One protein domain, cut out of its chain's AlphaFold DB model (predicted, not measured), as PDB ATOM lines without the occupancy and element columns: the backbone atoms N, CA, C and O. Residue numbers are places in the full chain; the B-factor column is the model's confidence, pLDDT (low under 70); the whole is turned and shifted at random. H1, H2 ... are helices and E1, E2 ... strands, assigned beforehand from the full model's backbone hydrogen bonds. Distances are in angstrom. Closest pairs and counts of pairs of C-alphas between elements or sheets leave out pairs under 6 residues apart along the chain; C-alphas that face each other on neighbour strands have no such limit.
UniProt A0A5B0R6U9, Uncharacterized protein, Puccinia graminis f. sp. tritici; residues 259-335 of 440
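This is residues 259 to 335 of the 440 residues of an uncharacterized protein of Puccinia graminis f. sp. tritici (UniProt A0A5B0R6U9). A small antiparallel sheet of three strands, order E1, E2, E3, has H2 packed over E3 and H1 near E1, while H3 reaches beyond one end and loop residues 286 to 294 beyond the other. The printed part has 77 residues with named elements in the order H1, E1, E2, E3, H2, H3, class mixed. It is compact, radius of gyration of the C-alphas 12.4 A, spanning 42 by 25 by 17 A.

E1, residues 282 to 285, E2, residues 295 to 298, and E3, residues 306 to 308, form a meander of two hairpins, each strand the antiparallel neighbour of the one before. N 284 and O 296, 2.9 A, and N 306 and O 297, 2.8 A, are within hydrogen-bond range. H2, residues 314 to 321, is over E3 at a height over the sheet of 8.2 A; their closest C-alphas, Val 306 and Val 316, are 6.5 A apart. H1, residues 259 to 266, is also on the sheet, making two layers, helices on one face; its closest C-alphas with E1 are Asp 262 and Ile 283, 6.6 A. H3, residues 323 to 334, is close but not clearly touching H2, closest C-alphas Trp 320 and Lys 326, 6.7 A, at a steep tilt of 59 degrees. Every O i to N i+4 pair is within hydrogen-bond range in H1 and H2, 7 of 8 in H3.

H1 begins at C-alpha 259 (-43.702, -8.590, -29.631); H3, 16.8 A long, ends at C-alpha 334 (-33.875, 8.235, -6.581). H1 and E1 each measure 10.3 A, E2 10.0 A, E3 6.4 A and H2 10.7 A.

The C-alphas farthest apart, Asp 290 and Asn 334, are 41.8 A apart. The printed part has no cut; the link H1 to E1 is long. pLDDT is under 70 at residues 259, 288 to 292 and 333 to 335.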
ATOM      1  N   ARG A 259     -43.550  -8.678 -31.102       67.44
ATOM      2  CA  ARG A 259     -43.702  -8.590 -29.631       67.44
ATOM      3  C   ARG A 259     -42.583  -9.279 -28.821       67.44
ATOM      4  O   ARG A 259     -42.244  -8.825 -27.734       67.44
ATOM      5  N   LYS A 260     -42.006 -10.382 -29.316       75.19
ATOM      6  CA  LYS A 260     -40.867 -11.099 -28.704       75.19
ATOM      7  C   LYS A 260     -39.534 -10.369 -28.900       75.19
ATOM      8  O   LYS A 260     -38.640 -10.558 -28.080       75.19
ATOM      9  N   ILE A 261     -39.380  -9.578 -29.961       77.31
ATOM     10  CA  ILE A 261     -38.230  -8.683 -30.165       77.31
ATOM     11  C   ILE A 261     -38.402  -7.458 -29.264       77.31
ATOM     12  O   ILE A 261     -37.514  -7.167 -28.464       77.31
ATOM     13  N   ASP A 262     -39.582  -6.835 -29.303       81.62
ATOM     14  CA  ASP A 262     -39.916  -5.646 -28.514       81.62
ATOM     15  C   ASP A 262     -39.691  -5.897 -27.008       81.62
ATOM     16  O   ASP A 262     -38.926  -5.181 -26.357       81.62
ATOM     17  N   ASN A 263     -40.239  -6.993 -26.466       85.50
ATOM     18  CA  ASN A 263     -40.038  -7.376 -25.064       85.50
ATOM     19  C   ASN A 263     -38.571  -7.711 -24.733       85.50
ATOM     20  O   ASN A 263     -38.113  -7.377 -23.643       85.50
ATOM     21  N   LYS A 264     -37.810  -8.338 -25.646       88.56
ATOM     22  CA  LYS A 264     -36.375  -8.619 -25.429       88.56
ATOM     23  C   LYS A 264     -35.542  -7.340 -25.328       88.56
ATOM     24  O   LYS A 264     -34.568  -7.324 -24.579       88.56
ATOM     25  N   ILE A 265     -35.914  -6.290 -26.059       89.00
ATOM     26  CA  ILE A 265     -35.283  -4.970 -25.953       89.00
ATOM     27  C   ILE A 265     -35.722  -4.303 -24.644       89.00
ATOM     28  O   ILE A 265     -34.880  -3.938 -23.828       89.00
ATOM     29  N   LEU A 266     -37.027  -4.204 -24.382       90.88
ATOM     30  CA  LEU A 266     -37.544  -3.502 -23.201       90.88
ATOM     31  C   LEU A 266     -37.084  -4.131 -21.870       90.88
ATOM     32  O   LEU A 266     -36.796  -3.398 -20.924       90.88
ATOM     33  N   LEU A 267     -36.924  -5.457 -21.792       91.19
ATOM     34  CA  LEU A 267     -36.386  -6.135 -20.601       91.19
ATOM     35  C   LEU A 267     -34.896  -5.843 -20.334       91.19
ATOM     36  O   LEU A 267     -34.479  -5.937 -19.183       91.19
ATOM     37  N   LYS A 268     -34.102  -5.442 -21.341       91.69
ATOM     38  CA  LYS A 268     -32.705  -5.001 -21.141       91.69
ATOM     39  C   LYS A 268     -32.573  -3.556 -20.627       91.69
ATOM     40  O   LYS A 268     -31.473  -3.161 -20.244       91.69
ATOM     41  N   CYS A 269     -33.642  -2.754 -20.625       93.06
ATOM     42  CA  CYS A 269     -33.568  -1.364 -20.167       93.06
ATOM     43  C   CYS A 269     -33.075  -1.288 -18.703       93.06
ATOM     44  O   CYS A 269     -33.654  -1.964 -17.856       93.06
ATOM     45  N   PRO A 270     -32.102  -0.420 -18.348       92.19
ATOM     46  CA  PRO A 270     -31.589  -0.306 -16.974       92.19
ATOM     47  C   PRO A 270     -32.621   0.071 -15.894       92.19
ATOM     48  O   PRO A 270     -32.328  -0.050 -14.707       92.19
ATOM     49  N   LYS A 271     -33.814   0.545 -16.286       90.19
ATOM     50  CA  LYS A 271     -34.946   0.850 -15.388       90.19
ATOM     51  C   LYS A 271     -35.950  -0.319 -15.264       90.19
ATOM     52  O   LYS A 271     -36.826  -0.276 -14.402       90.19
ATOM     53  N   SER A 272     -35.832  -1.358 -16.094       90.31
ATOM     54  CA  SER A 272     -36.639  -2.582 -16.003       90.31
ATOM     55  C   SER A 272     -36.221  -3.431 -14.801       90.31
ATOM     56  O   SER A 272     -35.047  -3.507 -14.440       90.31
ATOM     57  N   LYS A 273     -37.188  -4.116 -14.187       85.75
ATOM     58  CA  LYS A 273     -36.938  -5.173 -13.194       85.75
ATOM     59  C   LYS A 273     -36.973  -6.526 -13.912       85.75
ATOM     60  O   LYS A 273     -37.549  -6.622 -14.990       85.75
ATOM     61  N   LYS A 274     -36.398  -7.578 -13.314       78.38
ATOM     62  CA  LYS A 274     -36.188  -8.898 -13.962       78.38
ATOM     63  C   LYS A 274     -37.423  -9.481 -14.679       78.38
ATOM     64  O   LYS A 274     -37.263 -10.181 -15.668       78.38
ATOM     65  N   GLU A 275     -38.626  -9.155 -14.205       81.94
ATOM     66  CA  GLU A 275     -39.919  -9.609 -14.748       81.94
ATOM     67  C   GLU A 275     -40.837  -8.461 -15.216       81.94
ATOM     68  O   GLU A 275     -41.945  -8.711 -15.688       81.94
ATOM     69  N   LYS A 276     -40.419  -7.193 -15.080       87.50
ATOM     70  CA  LYS A 276     -41.237  -6.016 -15.428       87.50
ATOM     71  C   LYS A 276     -40.455  -5.053 -16.312       87.50
ATOM     72  O   LYS A 276     -39.467  -4.464 -15.872       87.50
ATOM     73  N   VAL A 277     -40.927  -4.893 -17.546       91.88
ATOM     74  CA  VAL A 277     -40.427  -3.893 -18.499       91.88
ATOM     75  C   VAL A 277     -40.567  -2.474 -17.947       91.88
ATOM     76  O   VAL A 277     -41.392  -2.204 -17.080       91.88
ATOM     77  N   CYS A 278     -39.754  -1.553 -18.457       91.50
ATOM     78  CA  CYS A 278     -39.861  -0.142 -18.130       91.50
ATOM     79  C   CYS A 278     -41.059   0.489 -18.854       91.50
ATOM     80  O   CYS A 278     -40.993   0.705 -20.062       91.50
ATOM     81  N   ASP A 279     -42.095   0.871 -18.102       89.94
ATOM     82  CA  ASP A 279     -43.325   1.511 -18.614       89.94
ATOM     83  C   ASP A 279     -43.062   2.829 -19.374       89.94
ATOM     84  O   ASP A 279     -43.895   3.313 -20.133       89.94
ATOM     85  N   SER A 280     -41.890   3.432 -19.148       90.31
ATOM     86  CA  SER A 280     -41.448   4.696 -19.746       90.31
ATOM     87  C   SER A 280     -40.602   4.521 -21.021       90.31
ATOM     88  O   SER A 280     -40.136   5.519 -21.566       90.31
ATOM     89  N   CYS A 281     -40.355   3.287 -21.474       94.25
ATOM     90  CA  CYS A 281     -39.690   2.990 -22.746       94.25
ATOM     91  C   CYS A 281     -40.688   2.355 -23.717       94.25
ATOM     92  O   CYS A 281     -41.461   1.482 -23.330       94.25
ATOM     93  N   SER A 282     -40.638   2.735 -24.991       93.81
ATOM     94  CA  SER A 282     -41.534   2.187 -26.013       93.81
ATOM     95  C   SER A 282     -40.829   1.985 -27.350       93.81
ATOM     96  O   SER A 282     -39.774   2.559 -27.616       93.81
ATOM     97  N   ILE A 283     -41.402   1.119 -28.184       93.00
ATOM     98  CA  ILE A 283     -40.930   0.837 -29.538       93.00
ATOM     99  C   ILE A 283     -42.112   1.054 -30.476       93.00
ATOM    100  O   ILE A 283     -43.144   0.397 -30.335       93.00
ATOM    101  N   THR A 284     -41.970   1.988 -31.410       91.00
ATOM    102  CA  THR A 284     -42.952   2.234 -32.471       91.00
ATOM    103  C   THR A 284     -42.424   1.715 -33.805       91.00
ATOM    104  O   THR A 284     -41.259   1.321 -33.933       91.00
ATOM    105  N   LYS A 285     -43.284   1.706 -34.825       86.50
ATOM    106  CA  LYS A 285     -42.808   1.630 -36.206       86.50
ATOM    107  C   LYS A 285     -42.025   2.904 -36.545       86.50
ATOM    108  O   LYS A 285     -42.180   3.924 -35.869       86.50
ATOM    109  N   HIS A 286     -41.182   2.804 -37.562       81.94
ATOM    110  CA  HIS A 286     -40.729   3.944 -38.339       81.94
ATOM    111  C   HIS A 286     -41.572   3.943 -39.619       81.94
ATOM    112  O   HIS A 286     -41.528   2.962 -40.361       81.94
ATOM    113  N   ASP A 287     -42.415   4.957 -39.810       71.62
ATOM    114  CA  ASP A 287     -43.402   4.962 -40.899       71.62
ATOM    115  C   ASP A 287     -42.874   5.681 -42.166       71.62
ATOM    116  O   ASP A 287     -43.395   5.456 -43.255       71.62
ATOM    117  N   ASP A 288     -41.774   6.441 -42.050       64.50
ATOM    118  CA  ASP A 288     -41.144   7.239 -43.119       64.50
ATOM    119  C   ASP A 288     -39.935   6.547 -43.797       64.50
ATOM    120  O   ASP A 288     -38.950   7.194 -44.150       64.50
ATOM    121  N   SER A 289     -39.938   5.215 -43.925       56.00
ATOM    122  CA  SER A 289     -38.813   4.465 -44.520       56.00
ATOM    123  C   SER A 289     -39.251   3.338 -45.454       56.00
ATOM    124  O   SER A 289     -39.988   2.441 -45.041       56.00
ATOM    125  N   ASP A 290     -38.680   3.313 -46.666       59.44
ATOM    126  CA  ASP A 290     -38.871   2.260 -47.685       59.44
ATOM    127  C   ASP A 290     -38.469   0.846 -47.212       59.44
ATOM    128  O   ASP A 290     -38.783  -0.154 -47.858       59.44
ATOM    129  N   THR A 291     -37.778   0.739 -46.074       59.75
ATOM    130  CA  THR A 291     -37.459  -0.502 -45.364       59.75
ATOM    131  C   THR A 291     -38.550  -0.847 -44.328       59.75
ATOM    132  O   THR A 291     -38.507  -0.362 -43.196       59.75
ATOM    133  N   PRO A 292     -39.503  -1.765 -44.614       61.06
ATOM    134  CA  PRO A 292     -40.669  -2.043 -43.751       61.06
ATOM    135  C   PRO A 292     -40.352  -2.834 -42.458       61.06
ATOM    136  O   PRO A 292     -41.229  -3.478 -41.867       61.06
ATOM    137  N   GLN A 293     -39.090  -2.839 -42.027       70.88
ATOM    138  CA  GLN A 293     -38.548  -3.667 -40.944       70.88
ATOM    139  C   GLN A 293     -37.927  -2.854 -39.803       70.88
ATOM    140  O   GLN A 293     -37.633  -3.426 -38.750       70.88
ATOM    141  N   ASP A 294     -37.757  -1.544 -39.979       83.31
ATOM    142  CA  ASP A 294     -37.070  -0.708 -39.002       83.31
ATOM    143  C   ASP A 294     -38.027  -0.227 -37.899       83.31
ATOM    144  O   ASP A 294     -39.227  -0.004 -38.103       83.31
ATOM    145  N   LEU A 295     -37.500  -0.164 -36.674       89.94
ATOM    146  CA  LEU A 295     -38.251   0.193 -35.468       89.94
ATOM    147  C   LEU A 295     -37.651   1.447 -34.834       89.94
ATOM    148  O   LEU A 295     -36.453   1.700 -34.965       89.94
ATOM    149  N   LEU A 296     -38.463   2.195 -34.094       91.94
ATOM    150  CA  LEU A 296     -38.041   3.423 -33.430       91.94
ATOM    151  C   LEU A 296     -38.193   3.280 -31.909       91.94
ATOM    152  O   LEU A 296     -39.306   3.179 -31.394       91.94
ATOM    153  N   PHE A 297     -37.073   3.253 -31.184       93.81
ATOM    154  CA  PHE A 297     -37.038   3.119 -29.725       93.81
ATOM    155  C   PHE A 297     -37.046   4.485 -29.034       93.81
ATOM    156  O   PHE A 297     -36.129   5.290 -29.207       93.81
ATOM    157  N   LYS A 298     -38.045   4.726 -28.184       95.00
ATOM    158  CA  LYS A 298     -38.146   5.908 -27.322       95.00
ATOM    159  C   LYS A 298     -37.712   5.526 -25.906       95.00
ATOM    160  O   LYS A 298     -38.265   4.599 -25.314       95.00
ATOM    161  N   CYS A 299     -36.710   6.224 -25.371       95.50
ATOM    162  CA  CYS A 299     -36.156   5.944 -24.046       95.50
ATOM    163  C   CYS A 299     -36.775   6.831 -22.960       95.50
ATOM    164  O   CYS A 299     -36.994   8.025 -23.169       95.50
ATOM    165  N   HIS A 300     -36.911   6.284 -21.750       92.19
ATOM    166  CA  HIS A 300     -37.368   6.983 -20.544       92.19
ATOM    167  C   HIS A 300     -36.527   8.201 -20.131       92.19
ATOM    168  O   HIS A 300     -36.909   8.903 -19.198       92.19
ATOM    169  N   CYS A 301     -35.367   8.423 -20.755       92.75
ATOM    170  CA  CYS A 301     -34.517   9.583 -20.496       92.75
ATOM    171  C   CYS A 301     -34.870  10.825 -21.337       92.75
ATOM    172  O   CYS A 301     -34.232  11.859 -21.159       92.75
ATOM    173  N   GLY A 302     -35.846  10.741 -22.254       91.06
ATOM    174  CA  GLY A 302     -36.293  11.877 -23.076       91.06
ATOM    175  C   GLY A 302     -35.341  12.285 -24.208       91.06
ATOM    176  O   GLY A 302     -35.561  13.305 -24.852       91.06
ATOM    177  N   ALA A 303     -34.286  11.509 -24.466       92.25
ATOM    178  CA  ALA A 303     -33.403  11.718 -25.613       92.25
ATOM    179  C   ALA A 303     -34.116  11.435 -26.957       92.25
ATOM    180  O   ALA A 303     -35.098  10.684 -26.970       92.25
ATOM    181  N   PRO A 304     -33.595  11.958 -28.090       92.75
ATOM    182  CA  PRO A 304     -34.075  11.615 -29.427       92.75
ATOM    183  C   PRO A 304     -34.177  10.104 -29.645       92.75
ATOM    184  O   PRO A 304     -33.362   9.324 -29.143       92.75
ATOM    185  N   ALA A 305     -35.210   9.696 -30.378       92.94
ATOM    186  CA  ALA A 305     -35.552   8.293 -30.533       92.94
ATOM    187  C   ALA A 305     -34.523   7.545 -31.398       92.94
ATOM    188  O   ALA A 305     -34.015   8.060 -32.391       92.94
ATOM    189  N   VAL A 306     -34.204   6.317 -30.997       92.69
ATOM    190  CA  VAL A 306     -33.114   5.522 -31.569       92.69
ATOM    191  C   VAL A 306     -33.675   4.563 -32.612       92.69
ATOM    192  O   VAL A 306     -34.475   3.687 -32.282       92.69
ATOM    193  N   VAL A 307     -33.231   4.694 -33.862       91.75
ATOM    194  CA  VAL A 307     -33.561   3.730 -34.919       91.75
ATOM    195  C   VAL A 307     -32.902   2.380 -34.612       91.75
ATOM    196  O   VAL A 307     -31.732   2.298 -34.220       91.75
ATOM    197  N   LEU A 308     -33.675   1.314 -34.802       90.25
ATOM    198  CA  LEU A 308     -33.303  -0.091 -34.660       90.25
ATOM    199  C   LEU A 308     -33.344  -0.756 -36.050       90.25
ATOM    200  O   LEU A 308     -34.376  -1.350 -36.393       90.25
ATOM    201  N   PRO A 309     -32.263  -0.691 -36.852       85.25
ATOM    202  CA  PRO A 309     -32.229  -1.323 -38.166       85.25
ATOM    203  C   PRO A 309     -32.492  -2.823 -38.044       85.25
ATOM    204  O   PRO A 309     -31.800  -3.502 -37.276       85.25
ATOM    205  N   GLN A 310     -33.499  -3.346 -38.743       81.44
ATOM    206  CA  GLN A 310     -33.943  -4.749 -38.641       81.44
ATOM    207  C   GLN A 310     -34.233  -5.215 -37.190       81.44
ATOM    208  O   GLN A 310     -34.074  -6.393 -36.862       81.44
ATOM    209  N   GLY A 311     -34.585  -4.300 -36.276       80.00
ATOM    210  CA  GLY A 311     -34.786  -4.604 -34.852       80.00
ATOM    211  C   GLY A 311     -33.503  -4.874 -34.040       80.00
ATOM    212  O   GLY A 311     -33.584  -5.388 -32.922       80.00
ATOM    213  N   ARG A 312     -32.308  -4.557 -34.565       86.81
ATOM    214  CA  ARG A 312     -31.019  -4.816 -33.888       86.81
ATOM    215  C   ARG A 312     -30.799  -3.884 -32.691       86.81
ATOM    216  O   ARG A 312     -30.666  -2.676 -32.842       86.81
ATOM    217  N   MET A 313     -30.644  -4.461 -31.498       90.69
ATOM    218  CA  MET A 313     -30.546  -3.733 -30.216       90.69
ATOM    219  C   MET A 313     -29.264  -2.886 -30.025       90.69
ATOM    220  O   MET A 313     -29.197  -2.098 -29.085       90.69
ATOM    221  N   GLN A 314     -28.249  -3.021 -30.888       91.44
ATOM    222  CA  GLN A 314     -26.912  -2.426 -30.701       91.44
ATOM    223  C   GLN A 314     -26.950  -0.903 -30.463       91.44
ATOM    224  O   GLN A 314     -26.345  -0.422 -29.506       91.44
ATOM    225  N   SER A 315     -27.719  -0.156 -31.262       90.56
ATOM    226  CA  SER A 315     -27.887   1.299 -31.117       90.56
ATOM    227  C   SER A 315     -28.454   1.697 -29.747       90.56
ATOM    228  O   SER A 315     -28.058   2.703 -29.160       90.56
ATOM    229  N   VAL A 316     -29.370   0.885 -29.213       92.81
ATOM    230  CA  VAL A 316     -30.034   1.118 -27.923       92.81
ATOM    231  C   VAL A 316     -29.133   0.727 -26.749       92.81
ATOM    232  O   VAL A 316     -29.110   1.419 -25.731       92.81
ATOM    233  N   GLU A 317     -28.319  -0.316 -26.903       93.94
ATOM    234  CA  GLU A 317     -27.316  -0.714 -25.909       93.94
ATOM    235  C   GLU A 317     -26.207   0.350 -25.777       93.94
ATOM    236  O   GLU A 317     -25.844   0.723 -24.660       93.94
ATOM    237  N   ILE A 318     -25.769   0.951 -26.893       93.00
ATOM    238  CA  ILE A 318     -24.895   2.142 -26.905       93.00
ATOM    239  C   ILE A 318     -25.587   3.338 -26.226       93.00
ATOM    240  O   ILE A 318     -24.981   4.017 -25.393       93.00
ATOM    241  N   HIS A 319     -26.869   3.580 -26.524       94.88
ATOM    242  CA  HIS A 319     -27.635   4.660 -25.901       94.88
ATOM    243  C   HIS A 319     -27.722   4.517 -24.368       94.88
ATOM    244  O   HIS A 319     -27.434   5.480 -23.656       94.88
ATOM    245  N   TRP A 320     -28.039   3.332 -23.833       95.12
ATOM    246  CA  TRP A 320     -28.057   3.094 -22.379       95.12
ATOM    247  C   TRP A 320     -26.673   3.226 -21.729       95.12
ATOM    248  O   TRP A 320     -26.566   3.597 -20.560       95.12
ATOM    249  N   GLN A 321     -25.597   2.964 -22.475       94.00
ATOM    250  CA  GLN A 321     -24.233   3.179 -21.994       94.00
ATOM    251  C   GLN A 321     -23.821   4.664 -21.955       94.00
ATOM    252  O   GLN A 321     -22.840   4.989 -21.274       94.00
ATOM    253  N   SER A 322     -24.563   5.567 -22.606       95.50
ATOM    254  CA  SER A 322     -24.268   7.006 -22.636       95.50
ATOM    255  C   SER A 322     -24.348   7.683 -21.257       95.50
ATOM    256  O   SER A 322     -25.109   7.286 -20.370       95.50
ATOM    257  N   ARG A 323     -23.568   8.760 -21.072       92.69
ATOM    258  CA  ARG A 323     -23.537   9.529 -19.814       92.69
ATOM    259  C   ARG A 323     -24.884  10.191 -19.501       92.69
ATOM    260  O   ARG A 323     -25.272  10.221 -18.338       92.69
ATOM    261  N   SER A 324     -25.594  10.695 -20.511       90.25
ATOM    262  CA  SER A 324     -26.912  11.325 -20.356       90.25
ATOM    263  C   SER A 324     -27.967  10.320 -19.894       90.25
ATOM    264  O   SER A 324     -28.617  10.558 -18.876       90.25
ATOM    265  N   CYS A 325     -28.082   9.167 -20.565       93.38
ATOM    266  CA  CYS A 325     -29.030   8.126 -20.167       93.38
ATOM    267  C   CYS A 325     -28.744   7.621 -18.743       93.38
ATOM    268  O   CYS A 325     -29.664   7.545 -17.926       93.38
ATOM    269  N   LYS A 326     -27.473   7.368 -18.396       93.38
ATOM    270  CA  LYS A 326     -27.065   6.959 -17.037       93.38
ATOM    271  C   LYS A 326     -27.463   7.978 -15.966       93.38
ATOM    272  O   LYS A 326     -28.130   7.600 -15.005       93.38
ATOM    273  N   LEU A 327     -27.113   9.256 -16.149       90.06
ATOM    274  CA  LEU A 327     -27.442  10.319 -15.190       90.06
ATOM    275  C   LEU A 327     -28.956  10.441 -14.982       90.06
ATOM    276  O   LEU A 327     -29.421  10.377 -13.843       90.06
ATOM    277  N   ILE A 328     -29.734  10.537 -16.065       89.94
ATOM    278  CA  ILE A 328     -31.193  10.699 -15.976       89.94
ATOM    279  C   ILE A 328     -31.841   9.455 -15.349       89.94
ATOM    280  O   ILE A 328     -32.701   9.594 -14.484       89.94
ATOM    281  N   THR A 329     -31.377   8.246 -15.688       90.69
ATOM    282  CA  THR A 329     -31.853   7.003 -15.052       90.69
ATOM    283  C   THR A 329     -31.607   7.011 -13.543       90.69
ATOM    284  O   THR A 329     -32.532   6.723 -12.789       90.69
ATOM    285  N   SER A 330     -30.399   7.390 -13.102       86.75
ATOM    286  CA  SER A 330     -30.044   7.451 -11.675       86.75
ATOM    287  C   SER A 330     -30.772   8.555 -10.897       86.75
ATOM    288  O   SER A 330     -31.035   8.405  -9.707       86.75
ATOM    289  N   SER A 331     -31.143   9.652 -11.565       84.62
ATOM    290  CA  SER A 331     -31.977  10.700 -10.969       84.62
ATOM    291  C   SER A 331     -33.405  10.185 -10.756       84.62
ATOM    292  O   SER A 331     -33.910  10.168  -9.634       84.62
ATOM    293  N   VAL A 332     -34.012   9.640 -11.817       78.38
ATOM    294  CA  VAL A 332     -35.397   9.137 -11.825       78.38
ATOM    295  C   VAL A 332     -35.592   7.898 -10.933       78.38
ATOM    296  O   VAL A 332     -36.708   7.653 -10.481       78.38
ATOM    297  N   SER A 333     -34.542   7.121 -10.640       69.44
ATOM    298  CA  SER A 333     -34.613   6.032  -9.649       69.44
ATOM    299  C   SER A 333     -34.623   6.521  -8.198       69.44
ATOM    300  O   SER A 333     -35.119   5.806  -7.329       69.44
ATOM    301  N   ASN A 334     -34.076   7.711  -7.934       65.50
ATOM    302  CA  ASN A 334     -33.875   8.235  -6.581       65.50
ATOM    303  C   ASN A 334     -34.957   9.250  -6.180       65.50
ATOM    304  O   ASN A 334     -35.267   9.387  -4.996       65.50
ATOM    305  N   THR A 335     -35.580   9.928  -7.149       62.59
ATOM    306  CA  THR A 335     -36.767  10.755  -6.909       62.59
ATOM    307  C   THR A 335     -37.968   9.883  -6.540       62.59
ATOM    308  O   THR A 335     -38.615   9.294  -7.410       62.59
TER     309      THR A 335